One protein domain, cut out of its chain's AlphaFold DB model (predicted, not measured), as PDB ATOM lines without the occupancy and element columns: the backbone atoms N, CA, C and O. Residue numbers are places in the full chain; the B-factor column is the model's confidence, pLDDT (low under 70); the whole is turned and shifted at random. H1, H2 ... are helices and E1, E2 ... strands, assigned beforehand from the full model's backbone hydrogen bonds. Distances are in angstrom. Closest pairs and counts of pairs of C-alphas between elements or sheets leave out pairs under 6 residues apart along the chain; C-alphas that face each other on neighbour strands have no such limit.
ATOM      1  N   MET A   3     308.756 347.848 396.262       89.88
ATOM      2  CA  MET A   3     308.304 346.669 396.993       89.88
ATOM      3  C   MET A   3     308.106 347.040 398.454       89.88
ATOM      4  O   MET A   3     309.008 347.614 399.066       89.88
ATOM      5  N   VAL A   4     306.959 346.667 398.996       93.00
ATOM      6  CA  VAL A   4     306.644 346.759 400.418       93.00
ATOM      7  C   VAL A   4     306.037 345.431 400.800       93.00
ATOM      8  O   VAL A   4     305.189 344.911 400.081       93.00
ATOM      9  N   HIS A   5     306.528 344.850 401.879       95.19
ATOM     10  CA  HIS A   5     306.056 343.574 402.383       95.19
ATOM     11  C   HIS A   5     306.503 343.426 403.838       95.19
ATOM     12  O   HIS A   5     307.366 344.169 404.307       95.19
ATOM     13  N   ALA A   6     305.906 342.486 404.556       96.94
ATOM     14  CA  ALA A   6     306.250 342.151 405.925       96.94
ATOM     15  C   ALA A   6     306.584 340.665 406.030       96.94
ATOM     16  O   ALA A   6     305.948 339.819 405.401       96.94
ATOM     17  N   ILE A   7     307.571 340.339 406.860       97.00
ATOM     18  CA  ILE A   7     307.932 338.953 407.161       97.00
ATOM     19  C   ILE A   7     307.935 338.727 408.667       97.00
ATOM     20  O   ILE A   7     308.149 339.637 409.465       97.00
ATOM     21  N   THR A   8     307.737 337.475 409.045       95.75
ATOM     22  CA  THR A   8     307.955 336.964 410.395       95.75
ATOM     23  C   THR A   8     308.980 335.838 410.331       95.75
ATOM     24  O   THR A   8     309.282 335.330 409.251       95.75
ATOM     25  N   LYS A   9     309.462 335.350 411.479       94.62
ATOM     26  CA  LYS A   9     310.320 334.150 411.502       94.62
ATOM     27  C   LYS A   9     309.649 332.897 410.918       94.62
ATOM     28  O   LYS A   9     310.340 331.950 410.566       94.62
ATOM     29  N   TRP A  10     308.317 332.878 410.822       93.69
ATOM     30  CA  TRP A  10     307.555 331.758 410.266       93.69
ATOM     31  C   TRP A  10     307.329 331.869 408.757       93.69
ATOM     32  O   TRP A  10     306.874 330.910 408.143       93.69
ATOM     33  N   GLY A  11     307.650 333.015 408.156       94.38
ATOM     34  CA  GLY A  11     307.445 333.257 406.736       94.38
ATOM     35  C   GLY A  11     306.957 334.673 406.425       94.38
ATOM     36  O   GLY A  11     306.692 335.463 407.342       94.38
ATOM     37  N   PRO A  12     306.834 334.996 405.130       95.06
ATOM     38  CA  PRO A  12     306.197 336.222 404.663       95.06
ATOM     39  C   PRO A  12     304.735 336.307 405.101       95.06
ATOM     40  O   PRO A  12     304.026 335.303 405.148       95.06
ATOM     41  N   LEU A  13     304.277 337.520 405.408       94.75
ATOM     42  CA  LEU A  13     302.921 337.774 405.876       94.75
ATOM     43  C   LEU A  13     301.956 337.866 404.689       94.75
ATOM     44  O   LEU A  13     301.598 338.952 404.237       94.75
ATOM     45  N   ALA A  14     301.574 336.717 404.146       92.50
ATOM     46  CA  ALA A  14     300.635 336.642 403.039       92.50
ATOM     47  C   ALA A  14     299.806 335.363 403.082       92.50
ATOM     48  O   ALA A  14     300.328 334.276 403.330       92.50
ATOM     49  N   LYS A  15     298.519 335.483 402.761       89.50
ATOM     50  CA  LYS A  15     297.687 334.338 402.421       89.50
ATOM     51  C   LYS A  15     298.161 333.755 401.104       89.50
ATOM     52  O   LYS A  15     298.289 334.463 400.104       89.50
ATOM     53  N   LEU A  16     298.387 332.449 401.119       85.38
ATOM     54  CA  LEU A  16     298.874 331.714 399.967       85.38
ATOM     55  C   LEU A  16     297.723 331.002 399.243       85.38
ATOM     56  O   LEU A  16     296.851 330.404 399.870       85.38
ATOM     57  N   CYS A  17     297.762 331.046 397.918       81.12
ATOM     58  CA  CYS A  17     296.974 330.261 396.981       81.12
ATOM     59  C   CYS A  17     297.976 329.534 396.071       81.12
ATOM     60  O   CYS A  17     298.829 330.173 395.460       81.12
ATOM     61  N   ASP A  18     297.948 328.199 396.053       80.50
ATOM     62  CA  ASP A  18     298.903 327.365 395.300       80.50
ATOM     63  C   ASP A  18     300.391 327.656 395.598       80.50
ATOM     64  O   ASP A  18     301.263 327.557 394.737       80.50
ATOM     65  N   GLY A  19     300.699 328.011 396.850       78.06
ATOM     66  CA  GLY A  19     302.067 328.281 397.311       78.06
ATOM     67  C   GLY A  19     302.606 329.675 396.970       78.06
ATOM     68  O   GLY A  19     303.722 329.996 397.372       78.06
ATOM     69  N   LEU A  20     301.824 330.516 396.293       80.56
ATOM     70  CA  LEU A  20     302.125 331.927 396.043       80.56
ATOM     71  C   LEU A  20     301.123 332.819 396.782       80.56
ATOM     72  O   LEU A  20     300.014 332.371 397.056       80.56
ATOM     73  N   PRO A  21     301.450 334.081 397.098       80.62
ATOM     74  CA  PRO A  21     300.464 335.026 397.602       80.62
ATOM     75  C   PRO A  21     299.281 335.141 396.660       80.62
ATOM     76  O   PRO A  21     299.453 335.092 395.436       80.62
ATOM     77  N   ILE A  22     298.106 335.383 397.237       84.31
ATOM     78  CA  ILE A  22     296.938 335.811 396.469       84.31
ATOM     79  C   ILE A  22     297.319 336.940 395.489       84.31
ATOM     80  O   ILE A  22     298.179 337.787 395.760       84.31
ATOM     81  N   GLU A  23     296.746 336.903 394.287       74.44
ATOM     82  CA  GLU A  23     296.981 337.950 393.293       74.44
ATOM     83  C   GLU A  23     296.286 339.235 393.745       74.44
ATOM     84  O   GLU A  23     295.079 339.238 394.003       74.44
ATOM     85  N   GLU A  24     297.057 340.316 393.839       70.69
ATOM     86  CA  GLU A  24     296.558 341.587 394.351       70.69
ATOM     87  C   GLU A  24     295.578 342.253 393.374       70.69
ATOM     88  O   GLU A  24     295.771 342.238 392.154       70.69
ATOM     89  N   GLY A  25     294.558 342.930 393.905       61.94
ATOM     90  CA  GLY A  25     293.597 343.732 393.141       61.94
ATOM     91  C   GLY A  25     294.256 344.867 392.349       61.94
ATOM     92  O   GLY A  25     293.783 345.258 391.275       61.94
ATOM     93  N   TRP A  26     295.420 345.348 392.800       58.09
ATOM     94  CA  TRP A  26     296.209 346.327 392.054       58.09
ATOM     95  C   TRP A  26     296.687 345.789 390.694       58.09
ATOM     96  O   TRP A  26     296.756 346.558 389.730       58.09
ATOM     97  N   PHE A  27     296.928 344.479 390.579       54.03
ATOM     98  CA  PHE A  27     297.316 343.811 389.331       54.03
ATOM     99  C   PHE A  27     296.138 343.437 388.434       54.03
ATOM    100  O   PHE A  27     296.346 343.157 387.253       54.03
ATOM    101  N   ARG A  28     294.904 343.465 388.950       54.72
ATOM    102  CA  ARG A  28     293.711 343.274 388.121       54.72
ATOM    103  C   ARG A  28     293.559 344.488 387.208       54.72
ATOM    104  O   ARG A  28     293.511 345.618 387.691       54.72
ATOM    105  N   GLU A  29     293.514 344.283 385.895       45.84
ATOM    106  CA  GLU A  29     293.143 345.344 384.956       45.84
ATOM    107  C   GLU A  29     291.725 345.814 385.295       45.84
ATOM    108  O   GLU A  29     290.735 345.143 385.022       45.84
ATOM    109  N   THR A  30     291.624 346.971 385.935       42.88
ATOM    110  CA  THR A  30     290.375 347.707 386.092       42.88
ATOM    111  C   THR A  30     290.633 349.109 385.560       42.88
ATOM    112  O   THR A  30     291.773 349.575 385.587       42.88
ATOM    113  N   GLY A  31     289.608 349.707 384.946       49.56
ATOM    114  CA  GLY A  31     289.707 350.904 384.106       49.56
ATOM    115  C   GLY A  31     290.396 352.119 384.742       49.56
ATOM    116  O   GLY A  31     290.848 352.100 385.880       49.56
ATOM    117  N   SER A  32     290.479 353.204 383.969       41.25
ATOM    118  CA  SER A  32     291.229 354.439 384.248       41.25
ATOM    119  C   SER A  32     290.720 355.242 385.461       41.25
ATOM    120  O   SER A  32     290.232 356.362 385.311       41.25
ATOM    121  N   GLY A  33     290.832 354.677 386.659       53.09
ATOM    122  CA  GLY A  33     290.512 355.301 387.938       53.09
ATOM    123  C   GLY A  33     291.723 355.341 388.869       53.09
ATOM    124  O   GLY A  33     292.670 354.563 388.733       53.09
ATOM    125  N   LYS A  34     291.695 356.271 389.827       53.62
ATOM    126  CA  LYS A  34     292.612 356.275 390.970       53.62
ATOM    127  C   LYS A  34     292.302 355.015 391.787       53.62
ATOM    128  O   LYS A  34     291.220 354.924 392.349       53.62
ATOM    129  N   LYS A  35     293.204 354.032 391.787       62.28
ATOM    130  CA  LYS A  35     293.064 352.851 392.642       62.28
ATOM    131  C   LYS A  35     293.387 353.250 394.078       62.28
ATOM    132  O   LYS A  35     294.461 353.796 394.330       62.28
ATOM    133  N   GLU A  36     292.442 353.021 394.973       71.50
ATOM    134  CA  GLU A  36     292.668 353.032 396.417       71.50
ATOM    135  C   GLU A  36     293.102 351.625 396.841       71.50
ATOM    136  O   GLU A  36     292.830 350.648 396.137       71.50
ATOM    137  N   MET A  37     293.864 351.523 397.928       83.94
ATOM    138  CA  MET A  37     294.294 350.226 398.437       83.94
ATOM    139  C   MET A  37     293.109 349.527 399.112       83.94
ATOM    140  O   MET A  37     292.490 350.089 400.005       83.94
ATOM    141  N   GLU A  38     292.789 348.314 398.669       85.81
ATOM    142  CA  GLU A  38     291.718 347.501 399.254       85.81
ATOM    143  C   GLU A  38     292.271 346.543 400.310       85.81
ATOM    144  O   GLU A  38     293.444 346.145 400.253       85.81
ATOM    145  N   ASP A  39     291.393 346.144 401.234       91.38
ATOM    146  CA  ASP A  39     291.678 345.114 402.226       91.38
ATOM    147  C   ASP A  39     292.042 343.800 401.531       91.38
ATOM    148  O   ASP A  39     291.215 343.155 400.883       91.38
ATOM    149  N   GLU A  40     293.289 343.375 401.701       91.56
ATOM    150  CA  GLU A  40     293.769 342.097 401.202       91.56
ATOM    151  C   GLU A  40     294.548 341.353 402.278       91.56
ATOM    152  O   GLU A  40     295.349 341.916 403.021       91.56
ATOM    153  N   GLU A  41     294.369 340.034 402.316       94.50
ATOM    154  CA  GLU A  41     295.052 339.139 403.255       94.50
ATOM    155  C   GLU A  41     296.521 338.892 402.844       94.50
ATOM    156  O   GLU A  41     297.058 337.802 403.023       94.50
ATOM    157  N   THR A  42     297.188 339.894 402.269       93.50
ATOM    158  CA  THR A  42     298.615 339.899 401.947       93.50
ATOM    159  C   THR A  42     299.235 341.244 402.299       93.50
ATOM    160  O   THR A  42     298.695 342.290 401.960       93.50
ATOM    161  N   ALA A  43     300.388 341.216 402.968       95.00
ATOM    162  CA  ALA A  43     301.197 342.406 403.196       95.00
ATOM    163  C   ALA A  43     302.046 342.766 401.969       95.00
ATOM    164  O   ALA A  43     302.707 343.799 401.973       95.00
ATOM    165  N   GLU A  44     302.049 341.938 400.925       93.06
ATOM    166  CA  GLU A  44     302.763 342.254 399.697       93.06
ATOM    167  C   GLU A  44     302.089 343.429 398.974       93.06
ATOM    168  O   GLU A  44     300.864 343.493 398.844       93.06
ATOM    169  N   PHE A  45     302.912 344.380 398.543       90.12
ATOM    170  CA  PHE A  45     302.509 345.488 397.698       90.12
ATOM    171  C   PHE A  45     303.659 345.853 396.754       90.12
ATOM    172  O   PHE A  45     304.697 346.385 397.170       90.12
ATOM    173  N   LEU A  46     303.492 345.544 395.462       87.44
ATOM    174  CA  LEU A  46     304.492 345.814 394.423       87.44
ATOM    175  C   LEU A  46     303.928 346.747 393.355       87.44
ATOM    176  O   LEU A  46     302.853 346.522 392.806       87.44
ATOM    177  N   TRP A  47     304.700 347.760 392.968       84.69
ATOM    178  CA  TRP A  47     304.306 348.644 391.872       84.69
ATOM    179  C   TRP A  47     305.492 349.126 391.046       84.69
ATOM    180  O   TRP A  47     306.670 349.021 391.411       84.69
ATOM    181  N   GLN A  48     305.190 349.640 389.857       83.62
ATOM    182  CA  GLN A  48     306.197 350.258 389.010       83.62
ATOM    183  C   GLN A  48     306.480 351.683 389.499       83.62
ATOM    184  O   GLN A  48     305.577 352.506 389.630       83.62
ATOM    185  N   ALA A  49     307.758 351.981 389.741       80.62
ATOM    186  CA  ALA A  49     308.199 353.338 390.040       80.62
ATOM    187  C   ALA A  49     307.945 354.248 388.826       80.62
ATOM    188  O   ALA A  49     308.236 353.855 387.696       80.62
ATOM    189  N   LYS A  50     307.439 355.465 389.059       73.19
ATOM    190  CA  LYS A  50     307.200 356.454 387.990       73.19
ATOM    191  C   LYS A  50     308.496 357.058 387.443       73.19
ATOM    192  O   LYS A  50     308.553 357.444 386.281       73.19
ATOM    193  N   LEU A  51     309.526 357.152 388.282       68.38
ATOM    194  CA  LEU A  51     310.829 357.700 387.922       68.38
ATOM    195  C   LEU A  51     311.833 356.564 387.713       68.38
ATOM    196  O   LEU A  51     311.871 355.608 388.481       68.38
ATOM    197  N   ALA A  52     312.685 356.703 386.698       64.94
ATOM    198  CA  ALA A  52     313.784 355.774 386.430       64.94
ATOM    199  C   ALA A  52     315.010 355.989 387.350       64.94
ATOM    200  O   ALA A  52     316.025 355.316 387.182       64.94
ATOM    201  N   LYS A  53     314.949 356.939 388.295       58.34
ATOM    202  CA  LYS A  53     316.034 357.230 389.246       58.34
ATOM    203  C   LYS A  53     315.955 356.277 390.448       58.34
ATOM    204  O   LYS A  53     314.864 355.949 390.894       58.34
ATOM    205  N   GLY A  54     317.112 355.839 390.948       54.16
ATOM    206  CA  GLY A  54     317.237 354.793 391.976       54.16
ATOM    207  C   GLY A  54     316.822 355.178 393.401       54.16
ATOM    208  O   GLY A  54     316.827 354.307 394.267       54.16
ATOM    209  N   ASP A  55     316.461 356.439 393.653       58.06
ATOM    210  CA  ASP A  55     315.926 356.867 394.947       58.06
ATOM    211  C   ASP A  55     314.432 356.520 395.034       58.06
ATOM    212  O   ASP A  55     313.574 357.149 394.409       58.06
ATOM    213  N   TYR A  56     314.141 355.455 395.777       63.06
ATOM    214  CA  TYR A  56     312.794 354.933 395.965       63.06
ATOM    215  C   TYR A  56     312.014 355.675 397.055       63.06
ATOM    216  O   TYR A  56     310.797 355.503 397.125       63.06
ATOM    217  N   HIS A  57     312.662 356.508 397.878       61.00
ATOM    218  CA  HIS A  57     311.991 357.208 398.978       61.00
ATOM    219  C   HIS A  57     310.946 358.209 398.471       61.00
ATOM    220  O   HIS A  57     309.934 358.423 399.124       61.00
ATOM    221  N   ALA A  58     311.114 358.747 397.260       64.69
ATOM    222  CA  ALA A  58     310.106 359.597 396.623       64.69
ATOM    223  C   ALA A  58     308.868 358.825 396.114       64.69
ATOM    224  O   ALA A  58     307.880 359.442 395.712       64.69
ATOM    225  N   ALA A  59     308.921 357.489 396.068       76.00
ATOM    226  CA  ALA A  59     307.837 356.655 395.557       76.00
ATOM    227  C   ALA A  59     306.893 356.134 396.651       76.00
ATOM    228  O   ALA A  59     305.824 355.631 396.305       76.00
ATOM    229  N   MET A  60     307.278 356.258 397.926       83.94
ATOM    230  CA  MET A  60     306.473 355.922 399.098       83.94
ATOM    231  C   MET A  60     306.204 357.191 399.909       83.94
ATOM    232  O   MET A  60     307.126 357.936 400.224       83.94
ATOM    233  N   THR A  61     304.945 357.436 400.260       87.25
ATOM    234  CA  THR A  61     304.543 358.547 401.134       87.25
ATOM    235  C   THR A  61     304.029 358.018 402.465       87.25
ATOM    236  O   THR A  61     303.697 356.837 402.572       87.25
ATOM    237  N   ASP A  62     303.906 358.887 403.470       89.06
ATOM    238  CA  ASP A  62     303.282 358.515 404.742       89.06
ATOM    239  C   ASP A  62     301.846 358.010 404.529       89.06
ATOM    240  O   ASP A  62     301.453 357.002 405.103       89.06
ATOM    241  N   SER A  63     301.079 358.651 403.636       88.00
ATOM    242  CA  SER A  63     299.710 358.233 403.327       88.00
ATOM    243  C   SER A  63     299.669 356.837 402.720       88.00
ATOM    244  O   SER A  63     298.879 356.015 403.167       88.00
ATOM    245  N   MET A  64     300.549 356.548 401.755       88.69
ATOM    246  CA  MET A  64     300.627 355.221 401.140       88.69
ATOM    247  C   MET A  64     301.071 354.156 402.144       88.69
ATOM    248  O   MET A  64     300.558 353.040 402.120       88.69
ATOM    249  N   PHE A  65     302.006 354.488 403.036       93.44
ATOM    250  CA  PHE A  65     302.442 353.568 404.081       93.44
ATOM    251  C   PHE A  65     301.323 353.284 405.089       93.44
ATOM    252  O   PHE A  65     301.127 352.138 405.482       93.44
ATOM    253  N   MET A  66     300.547 354.301 405.466       93.94
ATOM    254  CA  MET A  66     299.397 354.133 406.353       93.94
ATOM    255  C   MET A  66     298.274 353.318 405.703       93.94
ATOM    256  O   MET A  66     297.738 352.431 406.360       93.94
ATOM    257  N   GLU A  67     297.972 353.548 404.421       92.75
ATOM    258  CA  GLU A  67     297.051 352.694 403.654       92.75
ATOM    259  C   GLU A  67     297.542 351.239 403.638       92.75
ATOM    260  O   GLU A  67     296.766 350.320 403.873       92.75
ATOM    261  N   TRP A  68     298.847 351.015 403.458       94.62
ATOM    262  CA  TRP A  68     299.435 349.678 403.535       94.62
ATOM    263  C   TRP A  68     299.303 349.041 404.924       94.62
ATOM    264  O   TRP A  68     298.957 347.862 405.033       94.62
ATOM    265  N   LEU A  69     299.515 349.796 406.004       96.44
ATOM    266  CA  LEU A  69     299.302 349.288 407.361       96.44
ATOM    267  C   LEU A  69     297.846 348.862 407.586       96.44
ATOM    268  O   LEU A  69     297.592 347.805 408.173       96.44
ATOM    269  N   GLU A  70     296.904 349.682 407.123       95.88
ATOM    270  CA  GLU A  70     295.472 349.501 407.339       95.88
ATOM    271  C   GLU A  70     294.883 348.378 406.487       95.88
ATOM    272  O   GLU A  70     294.194 347.517 407.034       95.88
ATOM    273  N   HIS A  71     295.225 348.347 405.199       94.69
ATOM    274  CA  HIS A  71     294.573 347.509 404.192       94.69
ATOM    275  C   HIS A  71     295.385 346.275 403.780       94.69
ATOM    276  O   HIS A  71     294.868 345.385 403.111       94.69
ATOM    277  N   ARG A  72     296.659 346.172 404.179       94.06
ATOM    278  CA  ARG A  72     297.527 345.038 403.805       94.06
ATOM    279  C   ARG A  72     298.107 344.340 405.017       94.06
ATOM    280  O   ARG A  72     297.790 343.183 405.280       94.06
ATOM    281  N   LEU A  73     298.911 345.050 405.808       96.81
ATOM    282  CA  LEU A  73     299.577 344.463 406.970       96.81
ATOM    283  C   LEU A  73     298.561 343.946 407.997       96.81
ATOM    284  O   LEU A  73     298.654 342.800 408.443       96.81
ATOM    285  N   SER A  74     297.598 344.790 408.385       96.75
ATOM    286  CA  SER A  74     296.610 344.442 409.407       96.75
ATOM    287  C   SER A  74     295.714 343.270 408.978       96.75
ATOM    288  O   SER A  74     295.611 342.310 409.747       96.75
ATOM    289  N   PRO A  75     295.094 343.275 407.782       95.75
ATOM    290  CA  PRO A  75     294.285 342.151 407.324       95.75
ATOM    291  C   PRO A  75     295.103 340.865 407.166       95.75
ATOM    292  O   PRO A  75     294.678 339.827 407.669       95.75
ATOM    293  N   ALA A  76     296.309 340.927 406.587       95.19
ATOM    294  CA  ALA A  76     297.181 339.759 406.447       95.19
ATOM    295  C   ALA A  76     297.559 339.134 407.798       95.19
ATOM    296  O   ALA A  76     297.539 337.914 407.939       95.19
ATOM    297  N   TYR A  77     297.857 339.951 408.813       95.94
ATOM    298  CA  TYR A  77     298.131 339.457 410.162       95.94
ATOM    299  C   TYR A  77     296.908 338.791 410.795       95.94
ATOM    300  O   TYR A  77     297.015 337.696 411.347       95.94
ATOM    301  N   ASN A  78     295.747 339.444 410.708       94.81
ATOM    302  CA  ASN A  78     294.517 338.965 411.337       94.81
ATOM    303  C   ASN A  78     293.956 337.703 410.667       94.81
ATOM    304  O   ASN A  78     293.253 336.933 411.322       94.81
ATOM    305  N   ALA A  79     294.268 337.484 409.387       93.00
ATOM    306  CA  ALA A  79     293.846 336.308 408.637       93.00
ATOM    307  C   ALA A  79     294.595 335.023 409.035       93.00
ATOM    308  O   ALA A  79     294.120 333.934 408.720       93.00
ATOM    309  N   ILE A  80     295.738 335.123 409.726       90.81
ATOM    310  CA  ILE A  80     296.552 333.966 410.129       90.81
ATOM    311  C   ILE A  80     296.015 333.387 411.451       90.81
ATOM    312  O   ILE A  80     296.153 334.027 412.502       90.81
ATOM    313  N   PRO A  81     295.431 332.169 411.455       91.56
ATOM    314  CA  PRO A  81     294.821 331.590 412.654       91.56
ATOM    315  C   PRO A  81     295.793 331.441 413.830       91.56
ATOM    316  O   PRO A  81     295.412 331.650 414.982       91.56
ATOM    317  N   GLU A  82     297.061 331.137 413.553       91.94
ATOM    318  CA  GLU A  82     298.128 330.969 414.542       91.94
ATOM    319  C   GLU A  82     298.449 332.266 415.297       91.94
ATOM    320  O   GLU A  82     299.023 332.224 416.391       91.94
ATOM    321  N   PHE A  83     298.087 333.423 414.737       93.44
ATOM    322  CA  PHE A  83     298.304 334.737 415.344       93.44
ATOM    323  C   PHE A  83     297.092 335.251 416.119       93.44
ATOM    324  O   PHE A  83     297.188 336.276 416.799       93.44
ATOM    325  N   LYS A  84     295.971 334.520 416.110       93.81
ATOM    326  CA  LYS A  84     294.772 334.898 416.858       93.81
ATOM    327  C   LYS A  84     295.090 335.093 418.346       93.81
ATOM    328  O   LYS A  84     295.628 334.211 419.011       93.81
ATOM    329  N   GLY A  85     294.744 336.271 418.867       91.62
ATOM    330  CA  GLY A  85     294.990 336.654 420.263       91.62
ATOM    331  C   GLY A  85     296.446 337.010 420.590       91.62
ATOM    332  O   GLY A  85     296.741 337.325 421.740       91.62
ATOM    333  N   LYS A  86     297.362 336.985 419.615       94.44
ATOM    334  CA  LYS A  86     298.737 337.459 419.802       94.44
ATOM    335  C   LYS A  86     298.830 338.956 419.524       94.44
ATOM    336  O   LYS A  86     298.134 339.498 418.664       94.44
ATOM    337  N   ARG A  87     299.752 339.612 420.226       95.56
ATOM    338  CA  ARG A  87     300.131 341.005 419.979       95.56
ATOM    339  C   ARG A  87     301.153 341.070 418.843       95.56
ATOM    340  O   ARG A  87     302.203 340.440 418.950       95.56
ATOM    341  N   MET A  88     300.877 341.859 417.802       96.56
ATOM    342  CA  MET A  88     301.880 342.174 416.782       96.56
ATOM    343  C   MET A  88     302.942 343.105 417.377       96.56
ATOM    344  O   MET A  88     302.612 344.070 418.070       96.56
ATOM    345  N   ILE A  89     304.208 342.828 417.066       96.25
ATOM    346  CA  ILE A  89     305.318 343.762 417.248       96.25
ATOM    347  C   ILE A  89     305.828 344.102 415.849       96.25
ATOM    348  O   ILE A  89     306.394 343.238 415.183       96.25
ATOM    349  N   LEU A  90     305.585 345.329 415.394       96.94
ATOM    350  CA  LEU A  90     306.106 345.815 414.121       96.94
ATOM    351  C   LEU A  90     307.497 346.401 414.348       96.94
ATOM    352  O   LEU A  90     307.687 347.218 415.247       96.94
ATOM    353  N   VAL A  91     308.460 345.979 413.535       95.31
ATOM    354  CA  VAL A  91     309.832 346.486 413.564       95.31
ATOM    355  C   VAL A  91     310.053 347.297 412.297       95.31
ATOM    356  O   VAL A  91     309.868 346.763 411.207       95.31
ATOM    357  N   LEU A  92     310.425 348.568 412.437       95.31
ATOM    358  CA  LEU A  92     310.662 349.483 411.317       95.31
ATOM    359  C   LEU A  92     312.050 350.130 411.409       95.31
ATOM    360  O   LEU A  92     312.679 350.185 412.472       95.31
ATOM    361  N   ASP A  93     312.551 350.604 410.275       91.50
ATOM    362  CA  ASP A  93     313.658 351.557 410.231       91.50
ATOM    363  C   ASP A  93     313.133 352.996 410.398       91.50
ATOM    364  O   ASP A  93     311.931 353.220 410.539       91.50
ATOM    365  N   ASN A  94     314.032 353.980 410.388       90.44
ATOM    366  CA  ASN A  94     313.680 355.392 410.594       90.44
ATOM    367  C   ASN A  94     313.407 356.122 409.267       90.44
ATOM    368  O   ASN A  94     313.768 357.292 409.110       90.44
ATOM    369  N   ALA A  95     312.854 355.435 408.261       88.31
ATOM    370  CA  ALA A  95     312.501 356.091 407.011       88.31
ATOM    371  C   ALA A  95     311.487 357.219 407.269       88.31
ATOM    372  O   ALA A  95     310.522 357.053 408.013       88.31
ATOM    373  N   SER A  96     311.675 358.381 406.637       87.19
ATOM    374  CA  SER A  96     310.894 359.588 406.961       87.19
ATOM    375  C   SER A  96     309.384 359.415 406.778       87.19
ATOM    376  O   SER A  96     308.607 360.056 407.479       87.19
ATOM    377  N   TYR A  97     308.953 358.551 405.854       88.25
ATOM    378  CA  TYR A  97     307.534 358.266 405.624       88.25
ATOM    379  C   TYR A  97     306.892 357.423 406.741       88.25
ATOM    380  O   TYR A  97     305.668 357.371 406.818       88.25
ATOM    381  N   VAL A 189     302.537 355.174 415.175       92.25
ATOM    382  CA  VAL A 189     302.474 354.955 416.633       92.25
ATOM    383  C   VAL A 189     301.022 354.899 417.107       92.25
ATOM    384  O   VAL A 189     300.616 353.941 417.771       92.25
ATOM    385  N   THR A 190     300.214 355.874 416.689       90.75
ATOM    386  CA  THR A 190     298.790 355.943 417.031       90.75
ATOM    387  C   THR A 190     298.028 354.715 416.528       90.75
ATOM    388  O   THR A 190     297.245 354.128 417.278       90.75
ATOM    389  N   PHE A 191     298.262 354.295 415.282       94.00
ATOM    390  CA  PHE A 191     297.637 353.111 414.687       94.00
ATOM    391  C   PHE A 191     297.984 351.834 415.456       94.00
ATOM    392  O   PHE A 191     297.087 351.093 415.866       94.00
ATOM    393  N   MET A 192     299.273 351.611 415.720       95.69
ATOM    394  CA  MET A 192     299.752 350.435 416.447       95.69
ATOM    395  C   MET A 192     299.175 350.390 417.865       95.69
ATOM    396  O   MET A 192     298.662 349.354 418.291       95.69
ATOM    397  N   ARG A 193     299.172 351.523 418.580       93.50
ATOM    398  CA  ARG A 193     298.608 351.629 419.931       93.50
ATOM    399  C   ARG A 193     297.107 351.343 419.957       93.50
ATOM    400  O   ARG A 193     296.667 350.555 420.790       93.50
ATOM    401  N   LYS A 194     296.325 351.918 419.034       93.38
ATOM    402  CA  LYS A 194     294.868 351.683 418.936       93.38
ATOM    403  C   LYS A 194     294.520 350.211 418.690       93.38
ATOM    404  O   LYS A 194     293.494 349.743 419.171       93.38
ATOM    405  N   LYS A 195     295.378 349.469 417.984       94.94
ATOM    406  CA  LYS A 195     295.235 348.017 417.755       94.94
ATOM    407  C   LYS A 195     295.724 347.163 418.937       94.94
ATOM    408  O   LYS A 195     295.631 345.939 418.883       94.94
ATOM    409  N   GLY A 196     296.274 347.776 419.989       95.81
ATOM    410  CA  GLY A 196     296.929 347.068 421.093       95.81
ATOM    411  C   GLY A 196     298.259 346.421 420.694       95.81
ATOM    412  O   GLY A 196     298.758 345.539 421.391       95.81
ATOM    413  N   TRP A 197     298.848 346.822 419.568       96.81
ATOM    414  CA  TRP A 197     300.111 346.304 419.045       96.81
ATOM    415  C   TRP A 197     301.310 347.093 419.592       96.81
ATOM    416  O   TRP A 197     301.152 348.030 420.375       96.81
ATOM    417  N   ALA A 198     302.528 346.647 419.294       95.88
ATOM    418  CA  ALA A 198     303.766 347.326 419.673       95.88
ATOM    419  C   ALA A 198     304.553 347.741 418.431       95.88
ATOM    420  O   ALA A 198     304.481 347.078 417.398       95.88
ATOM    421  N   LEU A 199     305.330 348.810 418.565       95.19
ATOM    422  CA  LEU A 199     306.226 349.319 417.538       95.19
ATOM    423  C   LEU A 199     307.643 349.382 418.105       95.19
ATOM    424  O   LEU A 199     307.832 349.820 419.238       95.19
ATOM    425  N   ILE A 200     308.620 348.934 417.324       92.81
ATOM    426  CA  ILE A 200     310.043 349.028 417.640       92.81
ATOM    427  C   ILE A 200     310.744 349.682 416.456       92.81
ATOM    428  O   ILE A 200     310.620 349.228 415.318       92.81
ATOM    429  N   TRP A 201     311.526 350.715 416.745       92.31
ATOM    430  CA  TRP A 201     312.431 351.319 415.782       92.31
ATOM    431  C   TRP A 201     313.810 350.690 415.921       92.31
ATOM    432  O   TRP A 201     314.369 350.603 417.014       92.31
ATOM    433  N   THR A 202     314.368 350.250 414.802       91.06
ATOM    434  CA  THR A 202     315.795 349.909 414.740       91.06
ATOM    435  C   THR A 202     316.644 351.179 414.770       91.06
ATOM    436  O   THR A 202     316.148 352.238 414.390       91.06
ATOM    437  N   PRO A 203     317.918 351.128 415.192       88.62
ATOM    438  CA  PRO A 203     318.806 352.276 415.074       88.62
ATOM    439  C   PRO A 203     318.927 352.765 413.617       88.62
ATOM    440  O   PRO A 203     318.928 351.945 412.690       88.62
ATOM    441  N   PRO A 204     319.060 354.083 413.389       88.00
ATOM    442  CA  PRO A 204     319.261 354.637 412.055       88.00
ATOM    443  C   PRO A 204     320.453 354.006 411.328       88.00
ATOM    444  O   PRO A 204     321.484 353.714 411.932       88.00
ATOM    445  N   TYR A 205     320.323 353.846 410.007       88.25
ATOM    446  CA  TYR A 205     321.378 353.336 409.120       88.25
ATOM    447  C   TYR A 205     321.884 351.917 409.451       88.25
ATOM    448  O   TYR A 205     323.023 351.582 409.127       88.25
ATOM    449  N   MET A 206     321.032 351.069 410.041       91.81
ATOM    450  CA  MET A 206     321.324 349.655 410.319       91.81
ATOM    451  C   MET A 206     320.463 348.702 409.470       91.81
ATOM    452  O   MET A 206     319.634 347.970 410.014       91.81
ATOM    453  N   PRO A 207     320.646 348.648 408.135       92.94
ATOM    454  CA  PRO A 207     319.877 347.736 407.284       92.94
ATOM    455  C   PRO A 207     320.129 346.257 407.622       92.94
ATOM    456  O   PRO A 207     319.255 345.424 407.418       92.94
ATOM    457  N   SER A 208     321.285 345.916 408.201       94.06
ATOM    458  CA  SER A 208     321.585 344.549 408.656       94.06
ATOM    459  C   SER A 208     320.691 344.075 409.808       94.06
ATOM    460  O   SER A 208     320.582 342.874 410.038       94.06
ATOM    461  N   PHE A 209     320.025 344.991 410.517       94.56
ATOM    462  CA  PHE A 209     319.075 344.652 411.582       94.56
ATOM    463  C   PHE A 209     317.674 344.374 411.035       94.56
ATOM    464  O   PHE A 209     316.795 343.934 411.774       94.56
ATOM    465  N   GLN A 210     317.458 344.624 409.746       95.12
ATOM    466  CA  GLN A 210     316.183 344.454 409.075       95.12
ATOM    467  C   GLN A 210     316.230 343.166 408.240       95.12
ATOM    468  O   GLN A 210     316.719 343.184 407.110       95.12
ATOM    469  N   PRO A 211     315.711 342.026 408.741       96.38
ATOM    470  CA  PRO A 211     315.756 340.747 408.014       96.38
ATOM    471  C   PRO A 211     315.001 340.801 406.676       96.38
ATOM    472  O   PRO A 211     315.243 340.003 405.769       96.38
ATOM    473  N   ILE A 212     314.113 341.786 406.554       97.00
ATOM    474  CA  ILE A 212     313.422 342.183 405.339       97.00
ATOM    475  C   ILE A 212     314.412 342.419 404.184       97.00
ATOM    476  O   ILE A 212     314.234 341.882 403.098       97.00
ATOM    477  N   GLU A 213     315.549 343.077 404.410       96.31
ATOM    478  CA  GLU A 213     316.507 343.383 403.340       96.31
ATOM    479  C   GLU A 213     317.069 342.110 402.692       96.31
ATOM    480  O   GLU A 213     317.219 342.027 401.467       96.31
ATOM    481  N   LEU A 214     317.288 341.067 403.496       97.25
ATOM    482  CA  LEU A 214     317.764 339.771 403.018       97.25
ATOM    483  C   LEU A 214     316.692 339.012 402.231       97.25
ATOM    484  O   LEU A 214     317.006 338.350 401.242       97.25
ATOM    485  N   PHE A 215     315.419 339.128 402.616       97.94
ATOM    486  CA  PHE A 215     314.325 338.543 401.836       97.94
ATOM    487  C   PHE A 215     314.237 339.233 400.465       97.94
ATOM    488  O   PHE A 215     314.062 338.575 399.438       97.94
ATOM    489  N   TRP A 216     314.462 340.549 400.407       97.12
ATOM    490  CA  TRP A 216     314.365 341.339 399.184       97.12
ATOM    491  C   TRP A 216     315.537 340.966 398.278       97.12
ATOM    492  O   TRP A 216     315.354 340.772 397.075       97.12
ATOM    493  N   GLN A 217     316.727 340.808 398.861       97.00
ATOM    494  CA  GLN A 217     317.910 340.293 398.182       97.00
ATOM    495  C   GLN A 217     317.677 338.895 397.590       97.00
ATOM    496  O   GLN A 217     318.012 338.691 396.424       97.00
ATOM    497  N   HIS A 218     317.066 337.967 398.337       97.50
ATOM    498  CA  HIS A 218     316.788 336.599 397.866       97.50
ATOM    499  C   HIS A 218     315.938 336.592 396.588       97.50
ATOM    500  O   HIS A 218     316.302 335.973 395.588       97.50
ATOM    501  N   GLY A 219     314.851 337.372 396.570       96.62
ATOM    502  CA  GLY A 219     314.026 337.531 395.371       96.62
ATOM    503  C   GLY A 219     314.778 338.201 394.217       96.62
ATOM    504  O   GLY A 219     314.727 337.736 393.076       96.62
ATOM    505  N   LYS A 220     315.517 339.285 394.496       95.94
ATOM    506  CA  LYS A 220     316.305 340.009 393.480       95.94
ATOM    507  C   LYS A 220     317.352 339.111 392.823       95.94
ATOM    508  O   LYS A 220     317.570 339.227 391.618       95.94
ATOM    509  N   GLN A 221     317.975 338.215 393.586       96.94
ATOM    510  CA  GLN A 221     318.947 337.263 393.061       96.94
ATOM    511  C   GLN A 221     318.296 336.337 392.031       96.94
ATOM    512  O   GLN A 221     318.797 336.242 390.911       96.94
ATOM    513  N   TYR A 222     317.139 335.749 392.346       96.75
ATOM    514  CA  TYR A 222     316.387 334.940 391.385       96.75
ATOM    515  C   TYR A 222     316.043 335.730 390.112       96.75
ATOM    516  O   TYR A 222     316.295 335.269 389.000       96.75
ATOM    517  N   VAL A 223     315.535 336.958 390.257       95.62
ATOM    518  CA  VAL A 223     315.208 337.838 389.120       95.62
ATOM    519  C   VAL A 223     316.437 338.147 388.258       95.62
ATOM    520  O   VAL A 223     316.315 338.291 387.044       95.62
ATOM    521  N   SER A 224     317.620 338.277 388.866       95.19
ATOM    522  CA  SER A 224     318.868 338.540 388.139       95.19
ATOM    523  C   SER A 224     319.351 337.330 387.335       95.19
ATOM    524  O   SER A 224     319.841 337.499 386.222       95.19
ATOM    525  N   LEU A 225     319.155 336.117 387.861       95.19
ATOM    526  CA  LEU A 225     319.536 334.867 387.199       95.19
ATOM    527  C   LEU A 225     318.593 334.495 386.048       95.19
ATOM    528  O   LEU A 225     318.995 333.780 385.140       95.19
ATOM    529  N   ASN A 226     317.361 335.005 386.072       93.38
ATOM    530  CA  ASN A 226     316.352 334.820 385.025       93.38
ATOM    531  C   ASN A 226     316.185 336.089 384.166       93.38
ATOM    532  O   ASN A 226     315.085 336.418 383.711       93.38
ATOM    533  N   PHE A 227     317.259 336.868 384.014       91.38
ATOM    534  CA  PHE A 227     317.213 338.115 383.262       91.38
ATOM    535  C   PHE A 227     317.068 337.864 381.758       91.38
ATOM    536  O   PHE A 227     317.896 337.200 381.140       91.38
ATOM    537  N   GLU A 228     316.067 338.510 381.160       90.31
ATOM    538  CA  GLU A 228     315.837 338.529 379.717       90.31
ATOM    539  C   GLU A 228     315.690 339.969 379.205       90.31
ATOM    540  O   GLU A 228     315.145 340.856 379.879       90.31
ATOM    541  N   LEU A 229     316.173 340.214 377.984       90.88
ATOM    542  CA  LEU A 229     316.010 341.503 377.313       90.88
ATOM    543  C   LEU A 229     314.532 341.756 376.982       90.88
ATOM    544  O   LEU A 229     313.815 340.853 376.571       90.88
ATOM    545  N   LYS A 230     314.099 343.021 377.084       89.44
ATOM    546  CA  LYS A 230     312.729 343.485 376.764       89.44
ATOM    547  C   LYS A 230     311.606 342.884 377.630       89.44
ATOM    548  O   LYS A 230     310.442 342.968 377.241       89.44
ATOM    549  N   ARG A 231     311.933 342.362 378.816       90.31
ATOM    550  CA  ARG A 231     310.938 341.882 379.783       90.31
ATOM    551  C   ARG A 231     309.925 342.960 380.183       90.31
ATOM    552  O   ARG A 231     310.272 344.128 380.390       90.31
ATOM    553  N   LYS A 232     308.675 342.549 380.347       88.88
ATOM    554  CA  LYS A 232     307.566 343.347 380.870       88.88
ATOM    555  C   LYS A 232     307.612 343.375 382.395       88.88
ATOM    556  O   LYS A 232     308.051 342.433 383.047       88.88
ATOM    557  N   MET A 233     307.073 344.436 382.993       86.38
ATOM    558  CA  MET A 233     307.017 344.560 384.457       86.38
ATOM    559  C   MET A 233     306.246 343.424 385.139       86.38
ATOM    560  O   MET A 233     306.664 342.973 386.200       86.38
ATOM    561  N   ARG A 234     305.183 342.909 384.507       85.12
ATOM    562  CA  ARG A 234     304.434 341.756 385.024       85.12
ATOM    563  C   ARG A 234     305.300 340.502 385.147       85.12
ATOM    564  O   ARG A 234     305.169 339.768 386.117       85.12
ATOM    565  N   GLU A 235     306.218 340.282 384.209       89.56
ATOM    566  CA  GLU A 235     307.150 339.147 384.257       89.56
ATOM    567  C   GLU A 235     308.135 339.310 385.417       89.56
ATOM    568  O   GLU A 235     308.396 338.354 386.140       89.56
ATOM    569  N   VAL A 236     308.602 340.539 385.675       90.88
ATOM    570  CA  VAL A 236     309.440 340.850 386.846       90.88
ATOM    571  C   VAL A 236     308.700 340.564 388.156       90.88
ATOM    572  O   VAL A 236     309.308 340.034 389.081       90.88
ATOM    573  N   TRP A 237     307.403 340.872 388.242       88.56
ATOM    574  CA  TRP A 237     306.585 340.569 389.425       88.56
ATOM    575  C   TRP A 237     306.399 339.065 389.646       88.56
ATOM    576  O   TRP A 237     306.531 338.574 390.763       88.56
ATOM    577  N   VAL A 238     306.152 338.303 388.581       89.12
ATOM    578  CA  VAL A 238     306.079 336.839 388.688       89.12
ATOM    579  C   VAL A 238     307.427 336.265 389.127       89.12
ATOM    580  O   VAL A 238     307.477 335.429 390.026       89.12
ATOM    581  N   GLN A 239     308.531 336.746 388.548       92.75
ATOM    582  CA  GLN A 239     309.872 336.300 388.917       92.75
ATOM    583  C   GLN A 239     310.239 336.674 390.360       92.75
ATOM    584  O   GLN A 239     310.812 335.841 391.054       92.75
ATOM    585  N   ILE A 240     309.914 337.879 390.848       93.94
ATOM    586  CA  ILE A 240     310.239 338.252 392.235       93.94
ATOM    587  C   ILE A 240     309.474 337.371 393.229       93.94
ATOM    588  O   ILE A 240     310.082 336.866 394.171       93.94
ATOM    589  N   ARG A 241     308.188 337.080 392.960       93.00
ATOM    590  CA  ARG A 241     307.394 336.132 393.756       93.00
ATOM    591  C   ARG A 241     308.004 334.730 393.714       93.00
ATOM    592  O   ARG A 241     308.263 334.156 394.764       93.00
ATOM    593  N   LYS A 242     308.334 334.194 392.537       93.50
ATOM    594  CA  LYS A 242     309.055 332.911 392.417       93.50
ATOM    595  C   LYS A 242     310.369 332.896 393.207       93.50
ATOM    596  O   LYS A 242     310.696 331.915 393.866       93.50
ATOM    597  N   GLY A 243     311.099 334.007 393.204       95.44
ATOM    598  CA  GLY A 243     312.305 334.165 394.006       95.44
ATOM    599  C   GLY A 243     312.044 334.069 395.510       95.44
ATOM    600  O   GLY A 243     312.787 333.390 396.212       95.44
ATOM    601  N   TRP A 244     310.984 334.705 396.009       96.12
ATOM    602  CA  TRP A 244     310.625 334.716 397.431       96.12
ATOM    603  C   TRP A 244     309.973 333.426 397.929       96.12
ATOM    604  O   TRP A 244     310.348 332.922 398.985       96.12
ATOM    605  N   TYR A 245     309.021 332.882 397.176       95.00
ATOM    606  CA  TYR A 245     308.184 331.747 397.581       95.00
ATOM    607  C   TYR A 245     308.662 330.407 396.999       95.00
ATOM    608  O   TYR A 245     308.162 329.350 397.376       95.00
ATOM    609  N   GLY A 246     309.677 330.437 396.134       94.81
ATOM    610  CA  GLY A 246     310.275 329.266 395.505       94.81
ATOM    611  C   GLY A 246     309.762 329.004 394.088       94.81
ATOM    612  O   GLY A 246     308.680 329.433 393.687       94.81
ATOM    613  N   ASP A 247     310.562 328.261 393.328       94.69
ATOM    614  CA  ASP A 247     310.250 327.804 391.978       94.69
ATOM    615  C   ASP A 247     310.812 326.399 391.764       94.69
ATOM    616  O   ASP A 247     311.987 326.227 391.436       94.69
ATOM    617  N   LYS A 248     309.967 325.384 391.956       93.69
ATOM    618  CA  LYS A 248     310.352 323.965 391.858       93.69
ATOM    619  C   LYS A 248     310.833 323.566 390.463       93.69
ATOM    620  O   LYS A 248     311.533 322.570 390.331       93.69
ATOM    621  N   GLU A 249     310.458 324.334 389.445       93.12
ATOM    622  CA  GLU A 249     310.795 324.071 388.047       93.12
ATOM    623  C   GLU A 249     312.060 324.814 387.601       93.12
ATOM    624  O   GLU A 249     312.486 324.677 386.456       93.12
ATOM    625  N   TRP A 250     312.676 325.611 388.483       94.94
ATOM    626  CA  TRP A 250     313.842 326.398 388.107       94.94
ATOM    627  C   TRP A 250     315.036 325.490 387.750       94.94
ATOM    628  O   TRP A 250     315.499 324.727 388.601       94.94
ATOM    629  N   PRO A 251     315.593 325.589 386.529       93.12
ATOM    630  CA  PRO A 251     316.554 324.611 386.018       93.12
ATOM    631  C   PRO A 251     317.974 324.773 386.581       93.12
ATOM    632  O   PRO A 251     318.838 323.946 386.308       93.12
ATOM    633  N   GLY A 252     318.249 325.845 387.331       89.69
ATOM    634  CA  GLY A 252     319.602 326.162 387.789       89.69
ATOM    635  C   GLY A 252     320.094 325.341 388.988       89.69
ATOM    636  O   GLY A 252     321.280 325.409 389.301       89.69
ATOM    637  N   GLN A 253     319.226 324.570 389.655       90.50
ATOM    638  CA  GLN A 253     319.633 323.614 390.691       90.50
ATOM    639  C   GLN A 253     318.652 322.442 390.813       90.50
ATOM    640  O   GLN A 253     317.458 322.582 390.545       90.50
ATOM    641  N   GLU A 254     319.148 321.292 391.274       91.81
ATOM    642  CA  GLU A 254     318.307 320.132 391.582       91.81
ATOM    643  C   GLU A 254     317.275 320.484 392.670       91.81
ATOM    644  O   GLU A 254     317.613 321.029 393.725       91.81
ATOM    645  N   GLY A 255     316.000 320.194 392.396       91.50
ATOM    646  CA  GLY A 255     314.877 320.545 393.272       91.50
ATOM    647  C   GLY A 255     314.351 321.980 393.128       91.50
ATOM    648  O   GLY A 255     313.465 322.366 393.894       91.50
ATOM    649  N   GLY A 256     314.859 322.758 392.166       95.25
ATOM    650  CA  GLY A 256     314.384 324.111 391.870       95.25
ATOM    651  C   GLY A 256     314.822 325.165 392.890       95.25
ATOM    652  O   GLY A 256     315.531 324.877 393.853       95.25
ATOM    653  N   TRP A 257     314.427 326.422 392.690       96.38
ATOM    654  CA  TRP A 257     314.734 327.539 393.585       96.38
ATOM    655  C   TRP A 257     313.949 327.418 394.892       96.38
ATOM    656  O   TRP A 257     312.726 327.280 394.890       96.38
ATOM    657  N   LYS A 258     314.641 327.488 396.029       95.62
ATOM    658  CA  LYS A 258     314.004 327.365 397.344       95.62
ATOM    659  C   LYS A 258     313.412 328.704 397.784       95.62
ATOM    660  O   LYS A 258     314.007 329.756 397.548       95.62
ATOM    661  N   ALA A 259     312.271 328.643 398.464       95.69
ATOM    662  CA  ALA A 259     311.683 329.799 399.132       95.69
ATOM    663  C   ALA A 259     312.670 330.432 400.129       95.69
ATOM    664  O   ALA A 259     313.546 329.750 400.672       95.69
ATOM    665  N   ALA A 260     312.507 331.727 400.391       96.94
ATOM    666  CA  ALA A 260     313.265 332.438 401.408       96.94
ATOM    667  C   ALA A 260     312.978 331.853 402.803       96.94
ATOM    668  O   ALA A 260     311.839 331.843 403.273       96.94
ATOM    669  N   ASP A 261     314.024 331.397 403.491       97.56
ATOM    670  CA  ASP A 261     313.923 330.856 404.849       97.56
ATOM    671  C   ASP A 261     313.903 331.997 405.873       97.56
ATOM    672  O   ASP A 261     314.939 332.391 406.410       97.56
ATOM    673  N   CYS A 262     312.716 332.558 406.119       97.50
ATOM    674  CA  CYS A 262     312.559 333.745 406.960       97.50
ATOM    675  C   CYS A 262     313.065 333.550 408.397       97.50
ATOM    676  O   CYS A 262     313.513 334.524 408.999       97.50
ATOM    677  N   SER A 263     313.065 332.322 408.930       97.69
ATOM    678  CA  SER A 263     313.660 332.048 410.244       97.69
ATOM    679  C   SER A 263     315.152 332.354 410.218       97.69
ATOM    680  O   SER A 263     315.627 333.131 411.039       97.69
ATOM    681  N   LYS A 264     315.877 331.840 409.216       98.12
ATOM    682  CA  LYS A 264     317.314 332.111 409.070       98.12
ATOM    683  C   LYS A 264     317.616 333.585 408.823       98.12
ATOM    684  O   LYS A 264     318.649 334.069 409.276       98.12
ATOM    685  N   LEU A 265     316.741 334.299 408.111       97.94
ATOM    686  CA  LEU A 265     316.914 335.738 407.884       97.94
ATOM    687  C   LEU A 265     316.778 336.526 409.194       97.94
ATOM    688  O   LEU A 265     317.601 337.397 409.473       97.94
TER     689      LEU A 265
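What this domain is: This is residues 3 to 97 and 189 to 265 of the 332 residues of the protein "DDE_3 domain-containing protein" of Ectocarpus sp. CCAP 1310/34 (UniProt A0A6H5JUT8). In this compact body of little regular structure, the parallel pair E2 and E3 lies with H1 and H2 towards one end, H3 and H4 lie towards the other, and E1 between. Residues 28 to 34 stick out. Five named helices and three named strands, mostly helix, hold 66 of 172 printed residues. The radius of gyration of the C-alphas is 16.5 A; the spans are 47 by 39 by 34 A.

Where its parts are: E2 is residues 89 to 92, E3 198 to 201, E1 45 to 47, H1 62 to 78 from (303.282, 358.515, 404.742), H2 189 to 194, H3 211 to 225, H4 233 to 245, H5 262 to 265.

How they stand to each other: N 90 of E2 and O 198 of E3 are within hydrogen-bond range, 2.9 A. H3 and H4 touch at a steep tilt of 58 degrees, closest at C-alphas Gly 219 and Gly 243, 4.0 A. H3 touches H5. In H1, 10 of 13 O i to N i+4 pairs are within range.

The domain as a whole: Residues 98 to 188 are cut out, a C-alpha gap of 12.6 A. pLDDT is under 70 in residues 25 to 35 and 51 to 58.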